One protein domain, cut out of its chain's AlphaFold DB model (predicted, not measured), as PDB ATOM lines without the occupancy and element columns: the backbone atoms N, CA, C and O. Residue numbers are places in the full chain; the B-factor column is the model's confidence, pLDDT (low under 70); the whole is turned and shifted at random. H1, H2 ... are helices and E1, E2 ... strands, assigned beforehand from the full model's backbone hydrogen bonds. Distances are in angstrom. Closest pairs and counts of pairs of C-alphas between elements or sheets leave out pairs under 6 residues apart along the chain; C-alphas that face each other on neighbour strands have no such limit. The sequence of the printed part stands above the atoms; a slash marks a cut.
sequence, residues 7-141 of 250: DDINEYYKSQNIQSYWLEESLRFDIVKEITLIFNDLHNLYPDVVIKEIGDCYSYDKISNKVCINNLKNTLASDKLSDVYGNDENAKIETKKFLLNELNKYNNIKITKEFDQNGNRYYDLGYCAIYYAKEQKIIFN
ATOM      1  N   ASP A   7     215.034 123.424 114.781       94.62
ATOM      2  CA  ASP A   7     215.108 122.325 113.813       94.62
ATOM      3  C   ASP A   7     216.397 122.396 112.988       94.62
ATOM      4  O   ASP A   7     217.072 121.381 112.831       94.62
ATOM      5  N   ASP A   8     216.805 123.596 112.550       96.12
ATOM      6  CA  ASP A   8     218.080 123.785 111.844       96.12
ATOM      7  C   ASP A   8     219.271 123.347 112.715       96.12
ATOM      8  O   ASP A   8     220.228 122.749 112.222       96.12
ATOM      9  N   ILE A   9     219.218 123.643 114.019       96.31
ATOM     10  CA  ILE A   9     220.259 123.268 114.986       96.31
ATOM     11  C   ILE A   9     220.283 121.752 115.207       96.31
ATOM     12  O   ILE A   9     221.353 121.143 115.193       96.31
ATOM     13  N   ASN A  10     219.120 121.132 115.395       94.88
ATOM     14  CA  ASN A  10     219.015 119.692 115.602       94.88
ATOM     15  C   ASN A  10     219.458 118.909 114.356       94.88
ATOM     16  O   ASN A  10     220.203 117.936 114.480       94.88
ATOM     17  N   GLU A  11     219.084 119.351 113.151       95.69
ATOM     18  CA  GLU A  11     219.564 118.743 111.904       95.69
ATOM     19  C   GLU A  11     221.067 118.977 111.687       95.69
ATOM     20  O   GLU A  11     221.759 118.073 111.215       95.69
ATOM     21  N   TYR A  12     221.612 120.131 112.097       96.25
ATOM     22  CA  TYR A  12     223.060 120.348 112.110       96.25
ATOM     23  C   TYR A  12     223.774 119.300 112.976       96.25
ATOM     24  O   TYR A  12     224.632 118.586 112.456       96.25
ATOM     25  N   TYR A  13     223.404 119.142 114.250       96.88
ATOM     26  CA  TYR A  13     224.055 118.162 115.131       96.88
ATOM     27  C   TYR A  13     223.900 116.730 114.616       96.88
ATOM     28  O   TYR A  13     224.876 115.983 114.552       96.88
ATOM     29  N   LYS A  14     222.712 116.376 114.124       95.75
ATOM     30  CA  LYS A  14     222.458 115.079 113.492       95.75
ATOM     31  C   LYS A  14     223.350 114.834 112.270       95.75
ATOM     32  O   LYS A  14     223.855 113.726 112.112       95.75
ATOM     33  N   SER A  15     223.606 115.851 111.441       95.06
ATOM     34  CA  SER A  15     224.544 115.746 110.308       95.06
ATOM     35  C   SER A  15     225.990 115.477 110.744       95.06
ATOM     36  O   SER A  15     226.754 114.878 109.991       95.06
ATOM     37  N   GLN A  16     226.346 115.881 111.966       93.31
ATOM     38  CA  GLN A  16     227.638 115.611 112.598       93.31
ATOM     39  C   GLN A  16     227.645 114.287 113.384       93.31
ATOM     40  O   GLN A  16     228.625 113.976 114.053       93.31
ATOM     41  N   ASN A  17     226.565 113.495 113.312       95.81
ATOM     42  CA  ASN A  17     226.359 112.295 114.126       95.81
ATOM     43  C   ASN A  17     226.421 112.581 115.643       95.81
ATOM     44  O   ASN A  17     226.933 111.778 116.424       95.81
ATOM     45  N   ILE A  18     225.896 113.740 116.045       97.00
ATOM     46  CA  ILE A  18     225.779 114.188 117.433       97.00
ATOM     47  C   ILE A  18     224.301 114.179 117.809       97.00
ATOM     48  O   ILE A  18     223.468 114.793 117.139       97.00
ATOM     49  N   GLN A  19     223.964 113.496 118.896       96.50
ATOM     50  CA  GLN A  19     222.627 113.528 119.463       96.50
ATOM     51  C   GLN A  19     222.440 114.836 120.235       96.50
ATOM     52  O   GLN A  19     223.083 115.074 121.256       96.50
ATOM     53  N   SER A  20     221.539 115.691 119.759       95.38
ATOM     54  CA  SER A  20     221.189 116.923 120.459       95.38
ATOM     55  C   SER A  20     219.964 116.751 121.358       95.38
ATOM     56  O   SER A  20     219.025 116.015 121.037       95.38
ATOM     57  N   TYR A  21     219.966 117.463 122.482       94.44
ATOM     58  CA  TYR A  21     218.854 117.570 123.422       94.44
ATOM     59  C   TYR A  21     218.476 119.043 123.574       94.44
ATOM     60  O   TYR A  21     218.794 119.670 124.578       94.44
ATOM     61  N   TRP A  22     217.809 119.592 122.557       93.56
ATOM     62  CA  TRP A  22     217.281 120.957 122.576       93.56
ATOM     63  C   TRP A  22     215.766 120.936 122.375       93.56
ATOM     64  O   TRP A  22     215.281 120.505 121.327       93.56
ATOM     65  N   LEU A  23     215.018 121.412 123.370       90.00
ATOM     66  CA  LEU A  23     213.567 121.614 123.290       90.00
ATOM     67  C   LEU A  23     213.230 123.110 123.184       90.00
ATOM     68  O   LEU A  23     213.953 123.946 123.715       90.00
ATOM     69  N   GLU A  24     212.104 123.471 122.560       83.19
ATOM     70  CA  GLU A  24     211.660 124.880 122.435       83.19
ATOM     71  C   GLU A  24     211.512 125.598 123.780       83.19
ATOM     72  O   GLU A  24     211.786 126.786 123.924       83.19
ATOM     73  N   GLU A  25     211.093 124.849 124.787       82.31
ATOM     74  CA  GLU A  25     210.905 125.299 126.160       82.31
ATOM     75  C   GLU A  25     212.202 125.264 126.987       82.31
ATOM     76  O   GLU A  25     212.145 125.463 128.194       82.31
ATOM     77  N   SER A  26     213.369 125.025 126.395       81.31
ATOM     78  CA  SER A  26     214.642 124.956 127.124       81.31
ATOM     79  C   SER A  26     215.318 126.329 127.301       81.31
ATOM     80  O   SER A  26     214.655 127.307 127.674       81.31
ATOM     81  N   LEU A  27     216.637 126.397 127.069       87.19
ATOM     82  CA  LEU A  27     217.383 127.633 126.848       87.19
ATOM     83  C   LEU A  27     216.771 128.421 125.683       87.19
ATOM     84  O   LEU A  27     216.222 127.860 124.733       87.19
ATOM     85  N   ARG A  28     216.883 129.751 125.738       91.06
ATOM     86  CA  ARG A  28     216.398 130.600 124.645       91.06
ATOM     87  C   ARG A  28     217.141 130.274 123.346       91.06
ATOM     88  O   ARG A  28     218.341 130.000 123.360       91.06
ATOM     89  N   PHE A  29     216.443 130.373 122.217       92.50
ATOM     90  CA  PHE A  29     217.001 130.039 120.903       92.50
ATOM     91  C   PHE A  29     218.296 130.799 120.564       92.50
ATOM     92  O   PHE A  29     219.208 130.215 119.984       92.50
ATOM     93  N   ASP A  30     218.406 132.076 120.942       92.00
ATOM     94  CA  ASP A  30     219.612 132.884 120.728       92.00
ATOM     95  C   ASP A  30     220.842 132.299 121.437       92.00
ATOM     96  O   ASP A  30     221.920 132.258 120.846       92.00
ATOM     97  N   ILE A  31     220.658 131.763 122.645       92.44
ATOM     98  CA  ILE A  31     221.710 131.097 123.422       92.44
ATOM     99  C   ILE A  31     222.106 129.772 122.763       92.44
ATOM    100  O   ILE A  31     223.284 129.527 122.520       92.44
ATOM    101  N   VAL A  32     221.132 128.926 122.414       94.75
ATOM    102  CA  VAL A  32     221.411 127.624 121.775       94.75
ATOM    103  C   VAL A  32     222.136 127.816 120.438       94.75
ATOM    104  O   VAL A  32     223.078 127.090 120.111       94.75
ATOM    105  N   LYS A  33     221.736 128.833 119.668       94.31
ATOM    106  CA  LYS A  33     222.404 129.218 118.424       94.31
ATOM    107  C   LYS A  33     223.851 129.646 118.659       94.31
ATOM    108  O   LYS A  33     224.721 129.253 117.888       94.31
ATOM    109  N   GLU A  34     224.106 130.437 119.693       93.69
ATOM    110  CA  GLU A  34     225.450 130.888 120.053       93.69
ATOM    111  C   GLU A  34     226.364 129.725 120.458       93.69
ATOM    112  O   GLU A  34     227.446 129.586 119.885       93.69
ATOM    113  N   ILE A  35     225.887 128.842 121.342       95.38
ATOM    114  CA  ILE A  35     226.574 127.593 121.713       95.38
ATOM    115  C   ILE A  35     226.926 126.798 120.452       95.38
ATOM    116  O   ILE A  35     228.063 126.374 120.271       95.38
ATOM    117  N   THR A  36     225.964 126.647 119.537       96.25
ATOM    118  CA  THR A  36     226.139 125.863 118.306       96.25
ATOM    119  C   THR A  36     227.172 126.467 117.355       96.25
ATOM    120  O   THR A  36     227.940 125.730 116.738       96.25
ATOM    121  N   LEU A  37     227.225 127.795 117.234       95.19
ATOM    122  CA  LEU A  37     228.226 128.472 116.406       95.19
ATOM    123  C   LEU A  37     229.639 128.287 116.969       95.19
ATOM    124  O   LEU A  37     230.541 127.907 116.230       95.19
ATOM    125  N   ILE A  38     229.813 128.480 118.278       95.12
ATOM    126  CA  ILE A  38     231.110 128.300 118.946       95.12
ATOM    127  C   ILE A  38     231.553 126.844 118.867       95.12
ATOM    128  O   ILE A  38     232.693 126.560 118.509       95.12
ATOM    129  N   PHE A  39     230.638 125.917 119.144       95.75
ATOM    130  CA  PHE A  39     230.888 124.492 119.009       95.75
ATOM    131  C   PHE A  39     231.356 124.137 117.592       95.75
ATOM    132  O   PHE A  39     232.358 123.446 117.441       95.75
ATOM    133  N   ASN A  40     230.671 124.632 116.555       94.12
ATOM    134  CA  ASN A  40     231.072 124.426 115.163       94.12
ATOM    135  C   ASN A  40     232.498 124.932 114.904       94.12
ATOM    136  O   ASN A  40     233.293 124.236 114.277       94.12
ATOM    137  N   ASP A  41     232.838 126.128 115.376       92.81
ATOM    138  CA  ASP A  41     234.164 126.708 115.150       92.81
ATOM    139  C   ASP A  41     235.260 125.895 115.855       92.81
ATOM    140  O   ASP A  41     236.277 125.562 115.241       92.81
ATOM    141  N   LEU A  42     235.025 125.482 117.103       93.50
ATOM    142  CA  LEU A  42     235.937 124.618 117.855       93.50
ATOM    143  C   LEU A  42     236.078 123.232 117.216       93.50
ATOM    144  O   LEU A  42     237.193 122.731 117.082       93.50
ATOM    145  N   HIS A  43     234.978 122.629 116.765       90.88
ATOM    146  CA  HIS A  43     234.998 121.330 116.097       90.88
ATOM    147  C   HIS A  43     235.723 121.397 114.744       90.88
ATOM    148  O   HIS A  43     236.465 120.486 114.397       90.88
ATOM    149  N   ASN A  44     235.626 122.511 114.012       87.88
ATOM    150  CA  ASN A  44     236.417 122.723 112.795       87.88
ATOM    151  C   ASN A  44     237.924 122.856 113.083       87.88
ATOM    152  O   ASN A  44     238.749 122.408 112.282       87.88
ATOM    153  N   LEU A  45     238.303 123.452 114.219       88.25
ATOM    154  CA  LEU A  45     239.703 123.532 114.656       88.25
ATOM    155  C   LEU A  45     240.241 122.170 115.129       88.25
ATOM    156  O   LEU A  45     241.398 121.830 114.856       88.25
ATOM    157  N   TYR A  46     239.391 121.386 115.793       90.56
ATOM    158  CA  TYR A  46     239.711 120.094 116.401       90.56
ATOM    159  C   TYR A  46     238.741 118.995 115.926       90.56
ATOM    160  O   TYR A  46     237.951 118.481 116.720       90.56
ATOM    161  N   PRO A  47     238.790 118.610 114.636       89.31
ATOM    162  CA  PRO A  47     237.807 117.699 114.035       89.31
ATOM    163  C   PRO A  47     237.897 116.259 114.554       89.31
ATOM    164  O   PRO A  47     236.991 115.461 114.350       89.31
ATOM    165  N   ASP A  48     239.005 115.904 115.199       90.31
ATOM    166  CA  ASP A  48     239.232 114.609 115.833       90.31
ATOM    167  C   ASP A  48     238.734 114.546 117.286       90.31
ATOM    168  O   ASP A  48     238.713 113.464 117.868       90.31
ATOM    169  N   VAL A  49     238.286 115.669 117.863       94.12
ATOM    170  CA  VAL A  49     237.615 115.683 119.169       94.12
ATOM    171  C   VAL A  49     236.158 115.281 118.981       94.12
ATOM    172  O   VAL A  49     235.355 116.002 118.390       94.12
ATOM    173  N   VAL A  50     235.808 114.115 119.511       95.25
ATOM    174  CA  VAL A  50     234.484 113.510 119.377       95.25
ATOM    175  C   VAL A  50     233.571 113.966 120.505       95.25
ATOM    176  O   VAL A  50     233.842 113.694 121.671       95.25
ATOM    177  N   ILE A  51     232.448 114.584 120.159       97.94
ATOM    178  CA  ILE A  51     231.337 114.847 121.076       97.94
ATOM    179  C   ILE A  51     230.135 114.080 120.540       97.94
ATOM    180  O   ILE A  51     229.807 114.206 119.368       97.94
ATOM    181  N   LYS A  52     229.516 113.242 121.371       97.75
ATOM    182  CA  LYS A  52     228.392 112.380 120.977       97.75
ATOM    183  C   LYS A  52     227.046 112.985 121.318       97.75
ATOM    184  O   LYS A  52     226.075 112.743 120.609       97.75
ATOM    185  N   GLU A  53     226.995 113.744 122.402       97.88
ATOM    186  CA  GLU A  53     225.756 114.271 122.954       97.88
ATOM    187  C   GLU A  53     225.943 115.723 123.399       97.88
ATOM    188  O   GLU A  53     226.959 116.069 124.006       97.88
ATOM    189  N   ILE A  54     224.957 116.573 123.113       97.25
ATOM    190  CA  ILE A  54     224.958 117.971 123.550       97.25
ATOM    191  C   ILE A  54     223.544 118.473 123.836       97.25
ATOM    192  O   ILE A  54     222.611 118.157 123.105       97.25
ATOM    193  N   GLY A  55     223.362 119.264 124.886       95.75
ATOM    194  CA  GLY A  55     222.058 119.845 125.204       95.75
ATOM    195  C   GLY A  55     222.036 120.547 126.549       95.75
ATOM    196  O   GLY A  55     223.081 120.755 127.156       95.75
ATOM    197  N   ASP A  56     220.849 120.880 127.041       94.19
ATOM    198  CA  ASP A  56     220.650 121.335 128.419       94.19
ATOM    199  C   ASP A  56     220.067 120.230 129.311       94.19
ATOM    200  O   ASP A  56     219.439 119.283 128.826       94.19
ATOM    201  N   CYS A  57     220.276 120.338 130.624       93.19
ATOM    202  CA  CYS A  57     219.880 119.299 131.568       93.19
ATOM    203  C   CYS A  57     218.359 119.100 131.619       93.19
ATOM    204  O   CYS A  57     217.916 117.954 131.673       93.19
ATOM    205  N   TYR A  58     217.555 120.163 131.487       93.25
ATOM    206  CA  TYR A  58     216.099 120.026 131.404       93.25
ATOM    207  C   TYR A  58     215.645 119.230 130.176       93.25
ATOM    208  O   TYR A  58     214.874 118.273 130.308       93.25
ATOM    209  N   SER A  59     216.119 119.604 128.985       93.88
ATOM    210  CA  SER A  59     215.802 118.881 127.749       93.88
ATOM    211  C   SER A  59     216.270 117.431 127.807       93.88
ATOM    212  O   SER A  59     215.521 116.525 127.426       93.88
ATOM    213  N   TYR A  60     217.487 117.206 128.306       93.69
ATOM    214  CA  TYR A  60     218.072 115.880 128.449       93.69
ATOM    215  C   TYR A  60     217.217 114.981 129.345       93.69
ATOM    216  O   TYR A  60     216.829 113.893 128.917       93.69
ATOM    217  N   ASP A  61     216.860 115.441 130.546       92.62
ATOM    218  CA  ASP A  61     216.046 114.669 131.487       92.62
ATOM    219  C   ASP A  61     214.659 114.374 130.902       92.62
ATOM    220  O   ASP A  61     214.173 113.241 130.972       92.62
ATOM    221  N   LYS A  62     214.022 115.358 130.256       92.75
ATOM    222  CA  LYS A  62     212.680 115.189 129.678       92.75
ATOM    223  C   LYS A  62     212.665 114.181 128.529       92.75
ATOM    224  O   LYS A  62     211.777 113.323 128.471       92.75
ATOM    225  N   ILE A  63     213.639 114.264 127.621       92.06
ATOM    226  CA  ILE A  63     213.780 113.326 126.501       92.06
ATOM    227  C   ILE A  63     214.135 111.933 127.028       92.06
ATOM    228  O   ILE A  63     213.480 110.961 126.648       92.06
ATOM    229  N   SER A  64     215.102 111.833 127.943       90.56
ATOM    230  CA  SER A  64     215.541 110.561 128.530       90.56
ATOM    231  C   SER A  64     214.404 109.854 129.264       90.56
ATOM    232  O   SER A  64     214.152 108.675 129.013       90.56
ATOM    233  N   ASN A  65     213.630 110.581 130.077       92.06
ATOM    234  CA  ASN A  65     212.452 110.040 130.752       92.06
ATOM    235  C   ASN A  65     211.424 109.489 129.749       92.06
ATOM    236  O   ASN A  65     210.933 108.367 129.890       92.06
ATOM    237  N   LYS A  66     211.138 110.236 128.674       92.06
ATOM    238  CA  LYS A  66     210.220 109.787 127.615       92.06
ATOM    239  C   LYS A  66     210.722 108.520 126.914       92.06
ATOM    240  O   LYS A  66     209.922 107.622 126.643       92.06
ATOM    241  N   VAL A  67     212.023 108.428 126.629       90.69
ATOM    242  CA  VAL A  67     212.640 107.227 126.043       90.69
ATOM    243  C   VAL A  67     212.504 106.032 126.987       90.69
ATOM    244  O   VAL A  67     212.063 104.970 126.546       90.69
ATOM    245  N   CYS A  68     212.783 106.203 128.283       91.75
ATOM    246  CA  CYS A  68     212.601 105.156 129.291       91.75
ATOM    247  C   CYS A  68     211.151 104.655 129.341       91.75
ATOM    248  O   CYS A  68     210.914 103.452 129.228       91.75
ATOM    249  N   ILE A  69     210.171 105.563 129.415       93.00
ATOM    250  CA  ILE A  69     208.739 105.218 129.415       93.00
ATOM    251  C   ILE A  69     208.368 104.412 128.167       93.00
ATOM    252  O   ILE A  69     207.691 103.387 128.270       93.00
ATOM    253  N   ASN A  70     208.806 104.853 126.987       93.44
ATOM    254  CA  ASN A  70     208.509 104.167 125.733       93.44
ATOM    255  C   ASN A  70     209.146 102.775 125.678       93.44
ATOM    256  O   ASN A  70     208.480 101.819 125.290       93.44
ATOM    257  N   ASN A  71     210.397 102.635 126.117       91.38
ATOM    258  CA  ASN A  71     211.081 101.344 126.163       91.38
ATOM    259  C   ASN A  71     210.394 100.370 127.126       91.38
ATOM    260  O   ASN A  71     210.193  99.208 126.774       91.38
ATOM    261  N   LEU A  72     209.969 100.842 128.301       93.25
ATOM    262  CA  LEU A  72     209.217 100.036 129.264       93.25
ATOM    263  C   LEU A  72     207.863  99.598 128.695       93.25
ATOM    264  O   LEU A  72     207.538  98.412 128.738       93.25
ATOM    265  N   LYS A  73     207.098 100.525 128.103       92.88
ATOM    266  CA  LYS A  73     205.816 100.216 127.447       92.88
ATOM    267  C   LYS A  73     205.982  99.203 126.319       92.88
ATOM    268  O   LYS A  73     205.217  98.248 126.256       92.88
ATOM    269  N   ASN A  74     206.994  99.381 125.472       90.88
ATOM    270  CA  ASN A  74     207.270  98.471 124.367       90.88
ATOM    271  C   ASN A  74     207.620  97.073 124.876       90.88
ATOM    272  O   ASN A  74     207.044  96.106 124.395       90.88
ATOM    273  N   THR A  75     208.499  96.962 125.876       89.06
ATOM    274  CA  THR A  75     208.864  95.669 126.474       89.06
ATOM    275  C   THR A  75     207.665  94.977 127.116       89.06
ATOM    276  O   THR A  75     207.505  93.776 126.935       89.06
ATOM    277  N   LEU A  76     206.794  95.720 127.807       89.06
ATOM    278  CA  LEU A  76     205.573  95.185 128.422       89.06
ATOM    279  C   LEU A  76     204.501  94.765 127.405       89.06
ATOM    280  O   LEU A  76     203.713  93.868 127.703       89.06
ATOM    281  N   ALA A  77     204.429  95.437 126.252       84.62
ATOM    282  CA  ALA A  77     203.462  95.151 125.191       84.62
ATOM    283  C   ALA A  77     203.920  94.024 124.250       84.62
ATOM    284  O   ALA A  77     203.089  93.337 123.663       84.62
ATOM    285  N   SER A  78     205.232  93.851 124.089       78.81
ATOM    286  CA  SER A  78     205.833  92.792 123.276       78.81
ATOM    287  C   SER A  78     206.021  91.495 124.063       78.81
ATOM    288  O   SER A  78     206.250  91.535 125.269       78.81
ATOM    289  N   ASP A  79     206.081  90.354 123.375       72.00
ATOM    290  CA  ASP A  79     206.417  89.058 123.985       72.00
ATOM    291  C   ASP A  79     207.920  88.904 124.324       72.00
ATOM    292  O   ASP A  79     208.429  87.806 124.524       72.00
ATOM    293  N   LYS A  80     208.657  90.020 124.445       78.25
ATOM    294  CA  LYS A  80     210.096  90.039 124.762       78.25
ATOM    295  C   LYS A  80     210.436  89.370 126.089       78.25
ATOM    296  O   LYS A  80     211.556  88.914 126.278       78.25
ATOM    297  N   LEU A  81     209.495  89.324 127.032       81.50
ATOM    298  CA  LEU A  81     209.695  88.570 128.270       81.50
ATOM    299  C   LEU A  81     209.741  87.060 128.001       81.50
ATOM    300  O   LEU A  81     210.504  86.360 128.661       81.50
ATOM    301  N   SER A  82     208.991  86.562 127.018       81.38
ATOM    302  CA  SER A  82     209.093  85.168 126.584       81.38
ATOM    303  C   SER A  82     210.393  84.898 125.833       81.38
ATOM    304  O   SER A  82     210.983  83.845 126.050       81.38
ATOM    305  N   ASP A  83     210.911  85.861 125.065       83.25
ATOM    306  CA  ASP A  83     212.235  85.731 124.432       83.25
ATOM    307  C   ASP A  83     213.368  85.568 125.466       83.25
ATOM    308  O   ASP A  83     214.330  84.840 125.230       83.25
ATOM    309  N   VAL A  84     213.261  86.239 126.619       85.00
ATOM    310  CA  VAL A  84     214.290  86.219 127.675       85.00
ATOM    311  C   VAL A  84     214.126  85.033 128.629       85.00
ATOM    312  O   VAL A  84     215.118  84.411 129.004       85.00
ATOM    313  N   TYR A  85     212.893  84.718 129.037       87.38
ATOM    314  CA  TYR A  85     212.615  83.749 130.107       87.38
ATOM    315  C   TYR A  85     211.992  82.431 129.616       87.38
ATOM    316  O   TYR A  85     211.778  81.517 130.414       87.38
ATOM    317  N   GLY A  86     211.706  82.285 128.319       85.75
ATOM    318  CA  GLY A  86     211.196  81.044 127.729       85.75
ATOM    319  C   GLY A  86     209.889  80.580 128.373       85.75
ATOM    320  O   GLY A  86     208.862  81.233 128.225       85.75
ATOM    321  N   ASN A  87     209.928  79.460 129.100       89.19
ATOM    322  CA  ASN A  87     208.771  78.876 129.795       89.19
ATOM    323  C   ASN A  87     208.739  79.170 131.312       89.19
ATOM    324  O   ASN A  87     207.879  78.637 132.013       89.19
ATOM    325  N   ASP A  88     209.669  79.971 131.845       91.50
ATOM    326  CA  ASP A  88     209.691  80.329 133.269       91.50
ATOM    327  C   ASP A  88     208.649  81.414 133.580       91.50
ATOM    328  O   ASP A  88     208.924  82.617 133.595       91.50
ATOM    329  N   GLU A  89     207.413  80.977 133.810       89.56
ATOM    330  CA  GLU A  89     206.284  81.867 134.085       89.56
ATOM    331  C   GLU A  89     206.450  82.680 135.377       89.56
ATOM    332  O   GLU A  89     205.994  83.824 135.449       89.56
ATOM    333  N   ASN A  90     207.150  82.150 136.384       92.38
ATOM    334  CA  ASN A  90     207.384  82.885 137.627       92.38
ATOM    335  C   ASN A  90     208.330  84.066 137.383       92.38
ATOM    336  O   ASN A  90     208.002  85.196 137.757       92.38
ATOM    337  N   ALA A  91     209.442  83.839 136.676       90.19
ATOM    338  CA  ALA A  91     210.377  84.902 136.314       90.19
ATOM    339  C   ALA A  91     209.718  85.977 135.430       90.19
ATOM    340  O   ALA A  91     209.946  87.177 135.633       90.19
ATOM    341  N   LYS A  92     208.836  85.581 134.498       90.19
ATOM    342  CA  LYS A  92     208.046  86.530 133.691       90.19
ATOM    343  C   LYS A  92     207.134  87.398 134.553       90.19
ATOM    344  O   LYS A  92     207.094  88.614 134.364       90.19
ATOM    345  N   ILE A  93     206.400  86.798 135.494       90.88
ATOM    346  CA  ILE A  93     205.477  87.522 136.380       90.88
ATOM    347  C   ILE A  93     206.240  88.508 137.269       90.88
ATOM    348  O   ILE A  93     205.825  89.663 137.395       90.88
ATOM    349  N   GLU A  94     207.346  88.080 137.878       93.56
ATOM    350  CA  GLU A  94     208.171  88.939 138.733       93.56
ATOM    351  C   GLU A  94     208.786  90.099 137.948       93.56
ATOM    352  O   GLU A  94     208.655  91.258 138.352       93.56
ATOM    353  N   THR A  95     209.349  89.816 136.773       92.88
ATOM    354  CA  THR A  95     209.919  90.848 135.900       92.88
ATOM    355  C   THR A  95     208.850  91.829 135.435       92.88
ATOM    356  O   THR A  95     209.056  93.041 135.478       92.88
ATOM    357  N   LYS A  96     207.661  91.347 135.058       92.50
ATOM    358  CA  LYS A  96     206.539  92.216 134.683       92.50
ATOM    359  C   LYS A  96     206.124  93.138 135.830       92.50
ATOM    360  O   LYS A  96     205.898  94.323 135.591       92.50
ATOM    361  N   LYS A  97     206.052  92.633 137.069       94.25
ATOM    362  CA  LYS A  97     205.773  93.459 138.260       94.25
ATOM    363  C   LYS A  97     206.846  94.530 138.460       94.25
ATOM    364  O   LYS A  97     206.502  95.688 138.688       94.25
ATOM    365  N   PHE A  98     208.121  94.167 138.335       94.69
ATOM    366  CA  PHE A  98     209.231  95.115 138.414       94.69
ATOM    367  C   PHE A  98     209.123  96.212 137.341       94.69
ATOM    368  O   PHE A  98     209.118  97.393 137.674       94.69
ATOM    369  N   LEU A  99     208.941  95.840 136.072       94.50
ATOM    370  CA  LEU A  99     208.825  96.789 134.959       94.50
ATOM    371  C   LEU A  99     207.609  97.717 135.095       94.50
ATOM    372  O   LEU A  99     207.706  98.897 134.769       94.50
ATOM    373  N   LEU A 100     206.474  97.212 135.590       94.88
ATOM    374  CA  LEU A 100     205.300  98.038 135.890       94.88
ATOM    375  C   LEU A 100     205.581  99.037 137.018       94.88
ATOM    376  O   LEU A 100     205.160 100.189 136.926       94.88
ATOM    377  N   ASN A 101     206.312  98.624 138.055       95.19
ATOM    378  CA  ASN A 101     206.729  99.524 139.127       95.19
ATOM    379  C   ASN A 101     207.667 100.622 138.607       95.19
ATOM    380  O   ASN A 101     207.452 101.789 138.924       95.19
ATOM    381  N   GLU A 102     208.651 100.282 137.771       94.12
ATOM    382  CA  GLU A 102     209.533 101.273 137.138       94.12
ATOM    383  C   GLU A 102     208.755 102.223 136.219       94.12
ATOM    384  O   GLU A 102     208.917 103.439 136.300       94.12
ATOM    385  N   LEU A 103     207.833 101.699 135.404       94.00
ATOM    386  CA  LEU A 103     206.981 102.520 134.543       94.00
ATOM    387  C   LEU A 103     206.137 103.503 135.364       94.00
ATOM    388  O   LEU A 103     206.020 104.673 135.000       94.00
ATOM    389  N   ASN A 104     205.573 103.048 136.484       93.00
ATOM    390  CA  ASN A 104     204.829 103.906 137.400       93.00
ATOM    391  C   ASN A 104     205.717 104.986 138.022       93.00
ATOM    392  O   ASN A 104     205.259 106.119 138.149       93.00
ATOM    393  N   LYS A 105     206.971 104.681 138.379       90.81
ATOM    394  CA  LYS A 105     207.915 105.703 138.855       90.81
ATOM    395  C   LYS A 105     208.106 106.781 137.792       90.81
ATOM    396  O   LYS A 105     207.761 107.926 138.056       90.81
ATOM    397  N   TYR A 106     208.542 106.409 136.587       90.06
ATOM    398  CA  TYR A 106     208.830 107.360 135.505       90.06
ATOM    399  C   TYR A 106     207.611 108.189 135.068       90.06
ATOM    400  O   TYR A 106     207.741 109.388 134.818       90.06
ATOM    401  N   ASN A 107     206.411 107.595 135.032       90.00
ATOM    402  CA  ASN A 107     205.172 108.322 134.721       90.00
ATOM    403  C   ASN A 107     204.816 109.389 135.769       90.00
ATOM    404  O   ASN A 107     204.131 110.355 135.437       90.00
ATOM    405  N   ASN A 108     205.246 109.209 137.020       87.38
ATOM    406  CA  ASN A 108     204.943 110.119 138.123       87.38
ATOM    407  C   ASN A 108     206.036 111.178 138.350       87.38
ATOM    408  O   ASN A 108     205.856 112.062 139.189       87.38
ATOM    409  N   ILE A 109     207.152 111.123 137.615       89.44
ATOM    410  CA  ILE A 109     208.198 112.145 137.690       89.44
ATOM    411  C   ILE A 109     207.693 113.437 137.039       89.44
ATOM    412  O   ILE A 109     207.315 113.462 135.866       89.44
ATOM    413  N   LYS A 110     207.756 114.542 137.786       87.56
ATOM    414  CA  LYS A 110     207.428 115.882 137.291       87.56
ATOM    415  C   LYS A 110     208.701 116.676 136.994       87.56
ATOM    416  O   LYS A 110     209.130 117.489 137.804       87.56
ATOM    417  N   ILE A 111     209.260 116.467 135.805       90.81
ATOM    418  CA  ILE A 111     210.407 117.240 135.309       90.81
ATOM    419  C   ILE A 111     209.920 118.630 134.888       90.81
ATOM    420  O   ILE A 111     209.029 118.761 134.041       90.81
ATOM    421  N   THR A 112     210.505 119.679 135.458       89.88
ATOM    422  CA  THR A 112     210.218 121.080 135.105       89.88
ATOM    423  C   THR A 112     211.526 121.818 134.849       89.88
ATOM    424  O   THR A 112     212.592 121.282 135.112       89.88
ATOM    425  N   LYS A 113     211.485 123.067 134.370       87.00
ATOM    426  CA  LYS A 113     212.722 123.856 134.205       87.00
ATOM    427  C   LYS A 113     213.477 124.084 135.520       87.00
ATOM    428  O   LYS A 113     214.664 124.401 135.491       87.00
ATOM    429  N   GLU A 114     212.778 123.948 136.645       88.62
ATOM    430  CA  GLU A 114     213.326 124.103 137.989       88.62
ATOM    431  C   GLU A 114     213.796 122.772 138.579       88.62
ATOM    432  O   GLU A 114     214.792 122.779 139.295       88.62
ATOM    433  N   PHE A 115     213.114 121.658 138.279       89.81
ATOM    434  CA  PHE A 115     213.313 120.367 138.946       89.81
ATOM    435  C   PHE A 115     213.718 119.237 137.988       89.81
ATOM    436  O   PHE A 115     213.084 119.039 136.945       89.81
ATOM    437  N   ASP A 116     214.739 118.477 138.389       90.75
ATOM    438  CA  ASP A 116     215.271 117.306 137.687       90.75
ATOM    439  C   ASP A 116     214.371 116.065 137.831       90.75
ATOM    440  O   ASP A 116     213.332 116.072 138.504       90.75
ATOM    441  N   GLN A 117     214.780 114.961 137.204       86.38
ATOM    442  CA  GLN A 117     214.068 113.681 137.302       86.38
ATOM    443  C   GLN A 117     214.013 113.063 138.716       86.38
ATOM    444  O   GLN A 117     213.228 112.148 138.956       86.38
ATOM    445  N   ASN A 118     214.812 113.559 139.658       87.88
ATOM    446  CA  ASN A 118     214.845 113.115 141.051       87.88
ATOM    447  C   ASN A 118     214.102 114.081 141.994       87.88
ATOM    448  O   ASN A 118     214.020 113.819 143.194       87.88
ATOM    449  N   GLY A 119     213.558 115.185 141.475       87.94
ATOM    450  CA  GLY A 119     212.925 116.237 142.269       87.94
ATOM    451  C   GLY A 119     213.909 117.210 142.929       87.94
ATOM    452  O   GLY A 119     213.492 118.001 143.776       87.94
ATOM    453  N   ASN A 120     215.188 117.186 142.550       90.38
ATOM    454  CA  ASN A 120     216.176 118.180 142.967       90.38
ATOM    455  C   ASN A 120     216.072 119.425 142.092       90.38
ATOM    456  O   ASN A 120     215.685 119.344 140.927       90.38
ATOM    457  N   ARG A 121     216.466 120.588 142.618       89.56
ATOM    458  CA  ARG A 121     216.526 121.799 141.796       89.56
ATOM    459  C   ARG A 121     217.772 121.790 140.924       89.56
ATOM    460  O   ARG A 121     218.866 121.549 141.422       89.56
ATOM    461  N   TYR A 122     217.638 122.172 139.657       88.75
ATOM    462  CA  TYR A 122     218.792 122.309 138.761       88.75
ATOM    463  C   TYR A 122     219.812 123.347 139.245       88.75
ATOM    464  O   TYR A 122     221.012 123.181 139.039       88.75
ATOM    465  N   TYR A 123     219.352 124.392 139.939       85.56
ATOM    466  CA  TYR A 123     220.232 125.387 140.557       85.56
ATOM    467  C   TYR A 123     221.160 124.775 141.623       85.56
ATOM    468  O   TYR A 123     222.309 125.192 141.757       85.56
ATOM    469  N   ASP A 124     220.701 123.739 142.329       87.19
ATOM    470  CA  ASP A 124     221.457 123.109 143.417       87.19
ATOM    471  C   ASP A 124     222.553 122.159 142.896       87.19
ATOM    472  O   ASP A 124     223.385 121.691 143.671       87.19
ATOM    473  N   LEU A 125     222.601 121.895 141.582       82.19
ATOM    474  CA  LEU A 125     223.616 121.028 140.974       82.19
ATOM    475  C   LEU A 125     225.016 121.663 140.933       82.19
ATOM    476  O   LEU A 125     226.002 120.951 140.753       82.19
ATOM    477  N   GLY A 126     225.124 122.985 141.106       83.56
ATOM    478  CA  GLY A 126     226.405 123.669 141.313       83.56
ATOM    479  C   GLY A 126     227.321 123.778 140.086       83.56
ATOM    480  O   GLY A 126     228.507 124.055 140.255       83.56
ATOM    481  N   TYR A 127     226.801 123.582 138.869       86.56
ATOM    482  CA  TYR A 127     227.549 123.762 137.617       86.56
ATOM    483  C   TYR A 127     226.755 124.569 136.580       86.56
ATOM    484  O   TYR A 127     225.523 124.521 136.556       86.56
ATOM    485  N   CYS A 128     227.464 125.299 135.710       91.56
ATOM    486  CA  CYS A 128     226.887 126.034 134.574       91.56
ATOM    487  C   CYS A 128     226.812 125.170 133.312       91.56
ATOM    488  O   CYS A 128     225.847 125.243 132.555       91.56
ATOM    489  N   ALA A 129     227.834 124.348 133.107       95.12
ATOM    490  CA  ALA A 129     227.906 123.300 132.110       95.12
ATOM    491  C   ALA A 129     228.789 122.171 132.661       95.12
ATOM    492  O   ALA A 129     229.401 122.331 133.720       95.12
ATOM    493  N   ILE A 130     228.761 121.010 132.012       96.00
ATOM    494  CA  ILE A 130     229.599 119.872 132.381       96.00
ATOM    495  C   ILE A 130     229.867 118.969 131.175       96.00
ATOM    496  O   ILE A 130     228.954 118.606 130.425       96.00
ATOM    497  N   TYR A 131     231.120 118.554 131.036       97.81
ATOM    498  CA  TYR A 131     231.559 117.513 130.123       97.81
ATOM    499  C   TYR A 131     231.672 116.157 130.835       97.81
ATOM    500  O   TYR A 131     232.519 115.932 131.702       97.81
ATOM    501  N   TYR A 132     230.844 115.204 130.417       97.06
ATOM    502  CA  TYR A 132     230.905 113.813 130.853       97.06
ATOM    503  C   TYR A 132     231.859 113.026 129.952       97.06
ATOM    504  O   TYR A 132     231.520 112.652 128.828       97.06
ATOM    505  N   ALA A 133     233.073 112.781 130.444       95.06
ATOM    506  CA  ALA A 133     234.171 112.277 129.624       95.06
ATOM    507  C   ALA A 133     233.954 110.887 129.005       95.06
ATOM    508  O   ALA A 133     234.360 110.664 127.866       95.06
ATOM    509  N   LYS A 134     233.316 109.953 129.724       94.75
ATOM    510  CA  LYS A 134     233.097 108.582 129.225       94.75
ATOM    511  C   LYS A 134     232.008 108.539 128.157       94.75
ATOM    512  O   LYS A 134     232.097 107.780 127.197       94.75
ATOM    513  N   GLU A 135     230.995 109.369 128.340       96.50
ATOM    514  CA  GLU A 135     229.842 109.535 127.468       96.50
ATOM    515  C   GLU A 135     230.156 110.470 126.288       96.50
ATOM    516  O   GLU A 135     229.459 110.431 125.279       96.50
ATOM    517  N   GLN A 136     231.227 111.268 126.390       97.44
ATOM    518  CA  GLN A 136     231.606 112.315 125.435       97.44
ATOM    519  C   GLN A 136     230.463 113.312 125.223       97.44
ATOM    520  O   GLN A 136     230.070 113.616 124.095       97.44
ATOM    521  N   LYS A 137     229.903 113.781 126.338       97.62
ATOM    522  CA  LYS A 137     228.647 114.528 126.381       97.62
ATOM    523  C   LYS A 137     228.828 115.879 127.057       97.62
ATOM    524  O   LYS A 137     229.401 115.918 128.139       97.62
ATOM    525  N   ILE A 138     228.292 116.947 126.471       97.75
ATOM    526  CA  ILE A 138     228.271 118.291 127.071       97.75
ATOM    527  C   ILE A 138     226.835 118.645 127.458       97.75
ATOM    528  O   ILE A 138     225.966 118.718 126.592       97.75
ATOM    529  N   ILE A 139     226.584 118.887 128.744       96.19
ATOM    530  CA  ILE A 139     225.273 119.324 129.238       96.19
ATOM    531  C   ILE A 139     225.384 120.706 129.870       96.19
ATOM    532  O   ILE A 139     226.176 120.917 130.783       96.19
ATOM    533  N   PHE A 140     224.549 121.632 129.414       95.38
ATOM    534  CA  PHE A 140     224.401 122.968 129.981       95.38
ATOM    535  C   PHE A 140     223.310 122.985 131.051       95.38
ATOM    536  O   PHE A 140     222.301 122.291 130.945       95.38
ATOM    537  N   ASN A 141     223.484 123.802 132.082       91.75
ATOM    538  CA  ASN A 141     222.489 123.977 133.128       91.75
ATOM    539  C   ASN A 141     221.700 125.263 132.904       91.75
ATOM    540  O   ASN A 141     222.177 126.339 133.256       91.75
TER     541      ASN A 141
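Overview. This is residues 7 to 141 of the 250 residues of an uncharacterized protein of Clostridium ljungdahlii (strain ATCC 55383 / DSM 13528 / PETC) (UniProt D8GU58). The domain is a small head with a long helical arm. The head is a four-stranded sheet with H1 and H2 at it; the arm is H3 and H5, side by side and running opposite ways, with short H4 near the far end, and residues 109 to 121 lead from H5 back toward the head. The printed part has 135 residues, with six named helices and four named strands in the order H1 E1 H2 E2 H3 H4 H5 H6 E3 E4; the sheet, E1 E2 E4 E3, is mixed, and the class is mixed, helices and strands. The whole is loose, with a radius of gyration of the C-alphas of 18.6 A, and spans 56 by 33 by 26 A.

Arrangement. H1, residues 7 to 15, only grazes the sheet with its residues 9 to 14; its closest C-alphas to E1, residues 19 to 21, are those of Asn 10 and Ser 20, 6.0 A apart. H2, residues 29 to 45, only grazes the sheet with its residues 32 to 39. H1 and H2 are close but not clearly touching, the closest C-alphas being those of Ile 9 and Lys 33, 7.2 A apart. E2, residues 53 to 56, is parallel to E1 at 5 degrees, with N 21 and O 54 within hydrogen-bond range at 2.8 A. E1, H2 and E2 form a strand-helix-strand unit, two parallel neighbour strands with a helix between, with a left-handed crossover. H3, residues 57 to 77, is on the sheet, over E1, making two layers, a helix on one face of a sheet; it stands up from the sheet, its line rising 44 degrees. H5, residues 89 to 108, touches H3 at a shallow tilt of 30 degrees, opposite ways, closest at the C-alphas of Ile 69 and Leu 103, 6.1 A. H4, residues 80 to 85, touches residues 91 to 95 of H5 alone, closest at the C-alphas of Leu 81 and Lys 92, 6.0 A. H6, residues 122 to 125, is not on the sheet. E3, residues 129 to 132, and E4, residues 137 to 140, form an antiparallel hairpin, with N 132 and O 137 at 2.8 A; E4 is parallel to E2, with N 140 and O 55 at 2.8 A. In H1 to H5 every O i to N i+4 pair is within hydrogen-bond range; H6 is too short for one.

Along the chain. H1 begins at C-alpha 7, (215.108, 122.325, 113.813). H2 is 24.4 A long, H3 29.9 A and H5 28.6 A. H5 begins at C-alpha 89, (206.284, 81.867, 134.085), and E4 ends at C-alpha 140, (224.401, 122.968, 129.981).

Size, cuts and confidence. The two C-alphas farthest apart are those of Leu 45 and Glu 89, 56.8 A. The printed part has no cut. The link from H5 to H6 is long, with 13 residues. The mean pLDDT of the printed part is 91.6, and no printed residue is under 70.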